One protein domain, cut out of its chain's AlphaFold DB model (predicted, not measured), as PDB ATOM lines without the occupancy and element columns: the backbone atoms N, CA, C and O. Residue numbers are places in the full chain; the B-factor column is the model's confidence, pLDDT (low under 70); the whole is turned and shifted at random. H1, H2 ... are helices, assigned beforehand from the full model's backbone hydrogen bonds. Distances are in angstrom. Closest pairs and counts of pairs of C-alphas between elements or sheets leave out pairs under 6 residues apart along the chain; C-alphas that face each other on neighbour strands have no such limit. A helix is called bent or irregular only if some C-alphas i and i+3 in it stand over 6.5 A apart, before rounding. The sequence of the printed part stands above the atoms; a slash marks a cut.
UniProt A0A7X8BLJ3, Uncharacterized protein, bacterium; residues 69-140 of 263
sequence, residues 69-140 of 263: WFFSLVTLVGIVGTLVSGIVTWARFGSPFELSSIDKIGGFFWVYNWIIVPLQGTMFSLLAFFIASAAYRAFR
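This is residues 69 to 140 of the 263 residues of an uncharacterized protein of bacterium (UniProt A0A7X8BLJ3). Two long helices make an open V: residues 108 to 111 of H2 pack on residues 82 to 89 of H1, and from there the two arms spread apart. The looped link, residues 94 to 107, gathers at the closed end of the V, while residues 69 to 77 of H1 and 116 to 140, mostly H2, stick out free. The printed part has 72 residues with two named helices, H1 then H2, and no named strand; its class is all helix. It is extended, with a radius of gyration of the C-alphas of 17.3 A, and flat, spanning 57 by 32 by 15 A.

H1 is residues 69 to 93, 36.2 A from first to last C-alpha, beginning at C-alpha 69 (90.808, 176.627, 99.914). After the link comes H2, residues 108 to 138, 42.7 A long, from C-alpha 108 (106.824, 178.042, 78.845) to C-alpha 138 (79.940, 209.898, 87.902). H2 has a kink of 26 degrees near residue 115; it is neither bent nor irregular, but only just: C-alphas 114 and 117 are 6.3 A apart.

H1 and H2 form a helical hairpin, running opposite ways at a steep tilt of 44 degrees. They touch through residues 82 to 89 of H1 and 108 to 111 of H2 alone; their closest C-alphas, of Gly 86 and Phe 108, are 5.0 A apart. Every O i to N i+4 pair is within hydrogen-bond range in H1, and 25 of 27 in H2.

The C-alphas farthest apart, of Ala 91 and Arg 140, are 57.0 A apart. The printed part has no cut, and the link from H1 to H2, 14 residues, is long. Without the stretches that stand free, 38 residues span 23 by 16 by 12 A. Mean pLDDT of the printed part is 85.0; residues 124, 132, 135 to 136 and 138 to 140 are under 70.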
ATOM      1  N   TRP A  69      89.559 177.403 100.027       93.50
ATOM      2  CA  TRP A  69      90.808 176.627  99.914       93.50
ATOM      3  C   TRP A  69      91.071 176.075  98.505       93.50
ATOM      4  O   TRP A  69      92.228 175.916  98.115       93.50
ATOM      5  N   PHE A  70      90.021 175.818  97.722       94.12
ATOM      6  CA  PHE A  70      90.145 175.326  96.353       94.12
ATOM      7  C   PHE A  70      90.984 176.264  95.473       94.12
ATOM      8  O   PHE A  70      91.834 175.797  94.719       94.12
ATOM      9  N   PHE A  71      90.847 177.588  95.616       93.50
ATOM     10  CA  PHE A  71      91.692 178.520  94.861       93.50
ATOM     11  C   PHE A  71      93.160 178.447  95.290       93.50
ATOM     12  O   PHE A  71      94.041 178.643  94.461       93.50
ATOM     13  N   SER A  72      93.436 178.085  96.548       94.56
ATOM     14  CA  SER A  72      94.810 177.843  97.008       94.56
ATOM     15  C   SER A  72      95.427 176.618  96.328       94.56
ATOM     16  O   SER A  72      96.598 176.660  95.954       94.56
ATOM     17  N   LEU A  73      94.640 175.560  96.094       95.38
ATOM     18  CA  LEU A  73      95.079 174.409  95.301       95.38
ATOM     19  C   LEU A  73      95.399 174.824  93.857       95.38
ATOM     20  O   LEU A  73      96.460 174.469  93.347       95.38
ATOM     21  N   VAL A  74      94.522 175.609  93.222       94.88
ATOM     22  CA  VAL A  74      94.743 176.115  91.855       94.88
ATOM     23  C   VAL A  74      96.042 176.921  91.768       94.88
ATOM     24  O   VAL A  74      96.829 176.706  90.849       94.88
ATOM     25  N   THR A  75      96.318 177.796  92.742       92.56
ATOM     26  CA  THR A  75      97.574 178.561  92.798       92.56
ATOM     27  C   THR A  75      98.797 177.652  92.917       92.56
ATOM     28  O   THR A  75      99.750 177.819  92.158       92.56
ATOM     29  N   LEU A  76      98.776 176.672  93.826       95.50
ATOM     30  CA  LEU A  76      99.898 175.746  94.015       95.50
ATOM     31  C   LEU A  76     100.163 174.903  92.760       95.50
ATOM     32  O   LEU A  76     101.310 174.786  92.328       95.50
ATOM     33  N   VAL A  77      99.108 174.375  92.133       95.00
ATOM     34  CA  VAL A  77      99.210 173.642  90.863       95.00
ATOM     35  C   VAL A  77      99.739 174.549  89.752       95.00
ATOM     36  O   VAL A  77     100.585 174.119  88.975       95.00
ATOM     37  N   GLY A  78      99.306 175.812  89.698       93.19
ATOM     38  CA  GLY A  78      99.801 176.794  88.733       93.19
ATOM     39  C   GLY A  78     101.297 177.085  88.885       93.19
ATOM     40  O   GLY A  78     102.016 177.126  87.883       93.19
ATOM     41  N   ILE A  79     101.786 177.226  90.124       93.25
ATOM     42  CA  ILE A  79     103.217 177.420  90.418       93.25
ATOM     43  C   ILE A  79     104.022 176.215  89.922       93.25
ATOM     44  O   ILE A  79     104.975 176.382  89.157       93.25
ATOM     45  N   VAL A  80     103.616 175.002  90.312       94.31
ATOM     46  CA  VAL A  80     104.307 173.766  89.914       94.31
ATOM     47  C   VAL A  80     104.249 173.573  88.399       94.31
ATOM     48  O   VAL A  80     105.276 173.313  87.780       94.31
ATOM     49  N   GLY A  81     103.082 173.763  87.781       93.31
ATOM     50  CA  GLY A  81     102.897 173.626  86.337       93.31
ATOM     51  C   GLY A  81     103.767 174.595  85.537       93.31
ATOM     52  O   GLY A  81     104.417 174.189  84.575       93.31
ATOM     53  N   THR A  82     103.857 175.855  85.972       92.75
ATOM     54  CA  THR A  82     104.714 176.863  85.325       92.75
ATOM     55  C   THR A  82     106.192 176.498  85.457       92.75
ATOM     56  O   THR A  82     106.925 176.538  84.468       92.75
ATOM     57  N   LEU A  83     106.631 176.073  86.644       92.62
ATOM     58  CA  LEU A  83     108.017 175.675  86.892       92.62
ATOM     59  C   LEU A  83     108.409 174.442  86.063       92.62
ATOM     60  O   LEU A  83     109.447 174.451  85.401       92.62
ATOM     61  N   VAL A  84     107.547 173.423  86.015       93.75
ATOM     62  CA  VAL A  84     107.742 172.239  85.164       93.75
ATOM     63  C   VAL A  84     107.807 172.638  83.689       93.75
ATOM     64  O   VAL A  84     108.725 172.203  82.996       93.75
ATOM     65  N   SER A  85     106.905 173.500  83.210       93.88
ATOM     66  CA  SER A  85     106.922 173.958  81.810       93.88
ATOM     67  C   SER A  85     108.232 174.670  81.440       93.88
ATOM     68  O   SER A  85     108.788 174.441  80.362       93.88
ATOM     69  N   GLY A  86     108.778 175.475  82.360       92.38
ATOM     70  CA  GLY A  86     110.055 176.166  82.191       92.38
ATOM     71  C   GLY A  86     111.238 175.203  82.135       92.38
ATOM     72  O   GLY A  86     112.062 175.305  81.228       92.38
ATOM     73  N   ILE A  87     111.289 174.219  83.042       93.00
ATOM     74  CA  ILE A  87     112.335 173.183  83.058       93.00
ATOM     75  C   ILE A  87     112.268 172.309  81.802       93.00
ATOM     76  O   ILE A  87     113.300 172.041  81.193       93.00
ATOM     77  N   VAL A  88     111.074 171.886  81.377       92.62
ATOM     78  CA  VAL A  88     110.892 171.092  80.148       92.62
ATOM     79  C   VAL A  88     111.367 171.867  78.921       92.62
ATOM     80  O   VAL A  88     112.022 171.297  78.049       92.62
ATOM     81  N   THR A  89     111.063 173.164  78.859       93.81
ATOM     82  CA  THR A  89     111.522 174.032  77.767       93.81
ATOM     83  C   THR A  89     113.040 174.173  77.799       93.81
ATOM     84  O   THR A  89     113.700 173.934  76.791       93.81
ATOM     85  N   TRP A  90     113.612 174.446  78.971       93.31
ATOM     86  CA  TRP A  90     115.057 174.547  79.153       93.31
ATOM     87  C   TRP A  90     115.797 173.266  78.754       93.31
ATOM     88  O   TRP A  90     116.758 173.327  77.993       93.31
ATOM     89  N   ALA A  91     115.309 172.100  79.181       92.06
ATOM     90  CA  ALA A  91     115.921 170.813  78.860       92.06
ATOM     91  C   ALA A  91     115.882 170.479  77.357       92.06
ATOM     92  O   ALA A  91     116.756 169.769  76.866       92.06
ATOM     93  N   ARG A  92     114.873 170.967  76.622       89.50
ATOM     94  CA  ARG A  92     114.711 170.699  75.181       89.50
ATOM     95  C   ARG A  92     115.387 171.732  74.283       89.50
ATOM     96  O   ARG A  92     115.793 171.380  73.181       89.50
ATOM     97  N   PHE A  93     115.473 172.982  74.729       88.88
ATOM     98  CA  PHE A  93     115.840 174.123  73.885       88.88
ATOM     99  C   PHE A  93     117.009 174.959  74.433       88.88
ATOM    100  O   PHE A  93     117.418 175.922  73.797       88.88
ATOM    101  N   GLY A  94     117.556 174.624  75.605       89.19
ATOM    102  CA  GLY A  94     118.692 175.318  76.226       89.19
ATOM    103  C   GLY A  94     118.325 176.579  77.020       89.19
ATOM    104  O   GLY A  94     119.110 177.025  77.856       89.19
ATOM    105  N   SER A  95     117.120 177.122  76.829       90.00
ATOM    106  CA  SER A  95     116.590 178.289  77.546       90.00
ATOM    107  C   SER A  95     115.104 178.099  77.880       90.00
ATOM    108  O   SER A  95     114.364 177.589  77.037       90.00
ATOM    109  N   PRO A  96     114.612 178.531  79.062       85.50
ATOM    110  CA  PRO A  96     113.176 178.550  79.353       85.50
ATOM    111  C   PRO A  96     112.386 179.506  78.444       85.50
ATOM    112  O   PRO A  96     111.173 179.369  78.331       85.50
ATOM    113  N   PHE A  97     113.061 180.471  77.814       88.62
ATOM    114  CA  PHE A  97     112.451 181.542  77.018       88.62
ATOM    115  C   PHE A  97     112.757 181.412  75.524       88.62
ATOM    116  O   PHE A  97     112.732 182.403  74.795       88.62
ATOM    117  N   GLU A  98     113.067 180.204  75.055       87.75
ATOM    118  CA  GLU A  98     113.392 179.989  73.649       87.75
ATOM    119  C   GLU A  98     112.144 180.127  72.763       87.75
ATOM    120  O   GLU A  98     111.145 179.427  72.960       87.75
ATOM    121  N   LEU A  99     112.210 181.001  71.751       86.44
ATOM    122  CA  LEU A  99     111.077 181.309  70.866       86.44
ATOM    123  C   LEU A  99     110.602 180.092  70.057       86.44
ATOM    124  O   LEU A  99     109.428 179.987  69.716       86.44
ATOM    125  N   SER A 100     111.494 179.133  69.801       86.12
ATOM    126  CA  SER A 100     111.168 177.872  69.115       86.12
ATOM    127  C   SER A 100     110.148 177.003  69.870       86.12
ATOM    128  O   SER A 100     109.549 176.097  69.284       86.12
ATOM    129  N   SER A 101     109.901 177.288  71.153       85.56
ATOM    130  CA  SER A 101     108.904 176.597  71.975       85.56
ATOM    131  C   SER A 101     107.492 177.202  71.914       85.56
ATOM    132  O   SER A 101     106.585 176.654  72.542       85.56
ATOM    133  N   ILE A 102     107.277 178.283  71.150       84.69
ATOM    134  CA  ILE A 102     106.022 179.060  71.150       84.69
ATOM    135  C   ILE A 102     104.770 178.233  70.823       84.69
ATOM    136  O   ILE A 102     103.743 178.385  71.483       84.69
ATOM    137  N   ASP A 103     104.892 177.287  69.892       84.00
ATOM    138  CA  ASP A 103     103.790 176.426  69.443       84.00
ATOM    139  C   ASP A 103     103.769 175.056  70.144       84.00
ATOM    140  O   ASP A 103     103.005 174.159  69.777       84.00
ATOM    141  N   LYS A 104     104.638 174.835  71.139       85.56
ATOM    142  CA  LYS A 104     104.772 173.533  71.804       85.56
ATOM    143  C   LYS A 104     103.926 173.474  73.070       85.56
ATOM    144  O   LYS A 104     104.191 174.163  74.052       85.56
ATOM    145  N   ILE A 105     102.942 172.574  73.065       83.31
ATOM    146  CA  ILE A 105     102.098 172.281  74.229       83.31
ATOM    147  C   ILE A 105     102.977 171.862  75.413       83.31
ATOM    148  O   ILE A 105     103.853 171.004  75.279       83.31
ATOM    149  N   GLY A 106     102.738 172.483  76.569       81.44
ATOM    150  CA  GLY A 106     103.503 172.247  77.795       81.44
ATOM    151  C   GLY A 106     104.838 172.997  77.881       81.44
ATOM    152  O   GLY A 106     105.535 172.845  78.883       81.44
ATOM    153  N   GLY A 107     105.198 173.801  76.875       87.31
ATOM    154  CA  GLY A 107     106.319 174.739  76.956       87.31
ATOM    155  C   GLY A 107     105.977 176.006  77.747       87.31
ATOM    156  O   GLY A 107     104.808 176.300  78.010       87.31
ATOM    157  N   PHE A 108     106.996 176.793  78.095       89.19
ATOM    158  CA  PHE A 108     106.824 178.042  78.845       89.19
ATOM    159  C   PHE A 108     105.914 179.040  78.112       89.19
ATOM    160  O   PHE A 108     104.978 179.582  78.701       89.19
ATOM    161  N   PHE A 109     106.123 179.240  76.806       90.25
ATOM    162  CA  PHE A 109     105.285 180.141  76.006       90.25
ATOM    163  C   PHE A 109     103.844 179.655  75.852       90.25
ATOM    164  O   PHE A 109     102.941 180.476  75.707       90.25
ATOM    165  N   TRP A 110     103.592 178.348  75.943       90.62
ATOM    166  CA  TRP A 110     102.228 177.829  75.952       90.62
ATOM    167  C   TRP A 110     101.491 178.249  77.229       90.62
ATOM    168  O   TRP A 110     100.378 178.767  77.148       90.62
ATOM    169  N   VAL A 111     102.138 178.121  78.395       90.44
ATOM    170  CA  VAL A 111     101.609 178.645  79.669       90.44
ATOM    171  C   VAL A 111     101.418 180.159  79.582       90.44
ATOM    172  O   VAL A 111     100.373 180.681  79.967       90.44
ATOM    173  N   TYR A 112     102.385 180.883  79.025       88.12
ATOM    174  CA  TYR A 112     102.271 182.327  78.849       88.12
ATOM    175  C   TYR A 112     101.056 182.717  77.984       88.12
ATOM    176  O   TYR A 112     100.207 183.490  78.426       88.12
ATOM    177  N   ASN A 113     100.922 182.138  76.791       88.88
ATOM    178  CA  ASN A 113      99.887 182.501  75.822       88.88
ATOM    179  C   ASN A 113      98.481 182.059  76.239       88.88
ATOM    180  O   ASN A 113      97.517 182.767  75.961       88.88
ATOM    181  N   TRP A 114      98.347 180.908  76.900       89.44
ATOM    182  CA  TRP A 114      97.035 180.325  77.204       89.44
ATOM    183  C   TRP A 114      96.601 180.476  78.659       89.44
ATOM    184  O   TRP A 114      95.425 180.281  78.959       89.44
ATOM    185  N   ILE A 115      97.508 180.851  79.563       89.06
ATOM    186  CA  ILE A 115      97.189 181.084  80.977       89.06
ATOM    187  C   ILE A 115      97.442 182.551  81.329       89.06
ATOM    188  O   ILE A 115      96.508 183.247  81.720       89.06
ATOM    189  N   ILE A 116      98.663 183.062  81.148       87.12
ATOM    190  CA  ILE A 116      99.004 184.428  81.585       87.12
ATOM    191  C   ILE A 116      98.279 185.497  80.762       87.12
ATOM    192  O   ILE A 116      97.663 186.386  81.350       87.12
ATOM    193  N   VAL A 117      98.312 185.419  79.429       86.00
ATOM    194  CA  VAL A 117      97.699 186.434  78.554       86.00
ATOM    195  C   VAL A 117      96.181 186.557  78.792       86.00
ATOM    196  O   VAL A 117      95.715 187.678  79.016       86.00
ATOM    197  N   PRO A 118      95.388 185.465  78.855       89.44
ATOM    198  CA  PRO A 118      93.969 185.562  79.183       89.44
ATOM    199  C   PRO A 118      93.712 186.089  80.596       89.44
ATOM    200  O   PRO A 118      92.830 186.927  80.764       89.44
ATOM    201  N   LEU A 119      94.486 185.664  81.607       88.06
ATOM    202  CA  LEU A 119      94.348 186.161  82.985       88.06
ATOM    203  C   LEU A 119      94.645 187.663  83.094       88.06
ATOM    204  O   LEU A 119      93.938 188.389  83.790       88.06
ATOM    205  N   GLN A 120      95.653 188.158  82.380       81.50
ATOM    206  CA  GLN A 120      95.885 189.599  82.269       81.50
ATOM    207  C   GLN A 120      94.701 190.283  81.576       81.50
ATOM    208  O   GLN A 120      94.223 191.314  82.050       81.50
ATOM    209  N   GLY A 121      94.179 189.679  80.505       79.94
ATOM    210  CA  GLY A 121      92.978 190.140  79.813       79.94
ATOM    211  C   GLY A 121      91.759 190.258  80.733       79.94
ATOM    212  O   GLY A 121      91.051 191.263  80.667       79.94
ATOM    213  N   THR A 122      91.532 189.302  81.642       88.94
ATOM    214  CA  THR A 122      90.422 189.381  82.607       88.94
ATOM    215  C   THR A 122      90.636 190.496  83.629       88.94
ATOM    216  O   THR A 122      89.702 191.255  83.893       88.94
ATOM    217  N   MET A 123      91.854 190.670  84.150       77.62
ATOM    218  CA  MET A 123      92.179 191.767  85.070       77.62
ATOM    219  C   MET A 123      91.975 193.140  84.416       77.62
ATOM    220  O   MET A 123      91.342 194.016  85.010       77.62
ATOM    221  N   PHE A 124      92.457 193.323  83.184       69.94
ATOM    222  CA  PHE A 124      92.257 194.564  82.435       69.94
ATOM    223  C   PHE A 124      90.793 194.779  82.043       69.94
ATOM    224  O   PHE A 124      90.311 195.907  82.121       69.94
ATOM    225  N   SER A 125      90.064 193.720  81.678       79.38
ATOM    226  CA  SER A 125      88.630 193.793  81.382       79.38
ATOM    227  C   SER A 125      87.826 194.233  82.606       79.38
ATOM    228  O   SER A 125      87.007 195.145  82.503       79.38
ATOM    229  N   LEU A 126      88.112 193.665  83.782       82.25
ATOM    230  CA  LEU A 126      87.490 194.074  85.041       82.25
ATOM    231  C   LEU A 126      87.834 195.522  85.391       82.25
ATOM    232  O   LEU A 126      86.940 196.289  85.742       82.25
ATOM    233  N   LEU A 127      89.100 195.924  85.254       71.50
ATOM    234  CA  LEU A 127      89.516 197.308  85.484       71.50
ATOM    235  C   LEU A 127      88.774 198.273  84.547       71.50
ATOM    236  O   LEU A 127      88.212 199.262  85.012       71.50
ATOM    237  N   ALA A 128      88.714 197.965  83.250       70.31
ATOM    238  CA  ALA A 128      87.983 198.755  82.264       70.31
ATOM    239  C   ALA A 128      86.484 198.812  82.585       70.31
ATOM    240  O   ALA A 128      85.896 199.892  82.545       70.31
ATOM    241  N   PHE A 129      85.875 197.689  82.973       79.19
ATOM    242  CA  PHE A 129      84.480 197.630  83.403       79.19
ATOM    243  C   PHE A 129      84.227 198.501  84.638       79.19
ATOM    244  O   PHE A 129      83.264 199.264  84.656       79.19
ATOM    245  N   PHE A 130      85.090 198.449  85.657       77.00
ATOM    246  CA  PHE A 130      84.940 199.273  86.857       77.00
ATOM    247  C   PHE A 130      85.176 200.754  86.585       77.00
ATOM    248  O   PHE A 130      84.424 201.575  87.108       77.00
ATOM    249  N   ILE A 131      86.155 201.108  85.748       73.19
ATOM    250  CA  ILE A 131      86.368 202.492  85.306       73.19
ATOM    251  C   ILE A 131      85.145 202.974  84.527       73.19
ATOM    252  O   ILE A 131      84.620 204.036  84.840       73.19
ATOM    253  N   ALA A 132      84.644 202.189  83.571       69.62
ATOM    254  CA  ALA A 132      83.455 202.524  82.794       69.62
ATOM    255  C   ALA A 132      82.204 202.631  83.679       69.62
ATOM    256  O   ALA A 132      81.425 203.560  83.512       69.62
ATOM    257  N   SER A 133      82.026 201.740  84.656       74.19
ATOM    258  CA  SER A 133      80.920 201.777  85.620       74.19
ATOM    259  C   SER A 133      81.021 202.986  86.553       74.19
ATOM    260  O   SER A 133      80.037 203.693  86.773       74.19
ATOM    261  N   ALA A 134      82.213 203.281  87.074       73.25
ATOM    262  CA  ALA A 134      82.462 204.459  87.895       73.25
ATOM    263  C   ALA A 134      82.249 205.748  87.095       73.25
ATOM    264  O   ALA A 134      81.562 206.646  87.576       73.25
ATOM    265  N   ALA A 135      82.750 205.802  85.861       63.50
ATOM    266  CA  ALA A 135      82.528 206.890  84.924       63.50
ATOM    267  C   ALA A 135      81.044 207.023  84.564       63.50
ATOM    268  O   ALA A 135      80.540 208.128  84.578       63.50
ATOM    269  N   TYR A 136      80.306 205.938  84.333       67.44
ATOM    270  CA  TYR A 136      78.863 205.975  84.065       67.44
ATOM    271  C   TYR A 136      78.054 206.486  85.270       67.44
ATOM    272  O   TYR A 136      77.066 207.207  85.116       67.44
ATOM    273  N   ARG A 137      78.470 206.133  86.492       70.94
ATOM    274  CA  ARG A 137      77.853 206.649  87.725       70.94
ATOM    275  C   ARG A 137      78.212 208.117  87.986       70.94
ATOM    276  O   ARG A 137      77.353 208.856  88.459       70.94
ATOM    277  N   ALA A 138      79.444 208.533  87.690       58.12
ATOM    278  CA  ALA A 138      79.940 209.898  87.902       58.12
ATOM    279  C   ALA A 138      79.479 210.866  86.794       58.12
ATOM    280  O   ALA A 138      78.934 211.932  87.068       58.12
ATOM    281  N   PHE A 139      79.619 210.457  85.537       53.31
ATOM    282  CA  PHE A 139      79.011 211.048  84.350       53.31
ATOM    283  C   PHE A 139      77.694 210.335  84.097       53.31
ATOM    284  O   PHE A 139      77.627 209.392  83.320       53.31
ATOM    285  N   ARG A 140      76.640 210.777  84.775       55.88
ATOM    286  CA  ARG A 140      75.262 210.305  84.595       55.88
ATOM    287  C   ARG A 140      74.900 210.255  83.098       55.88
ATOM    288  O   ARG A 140      74.416 211.246  82.550       55.88
TER     289      ARG A 140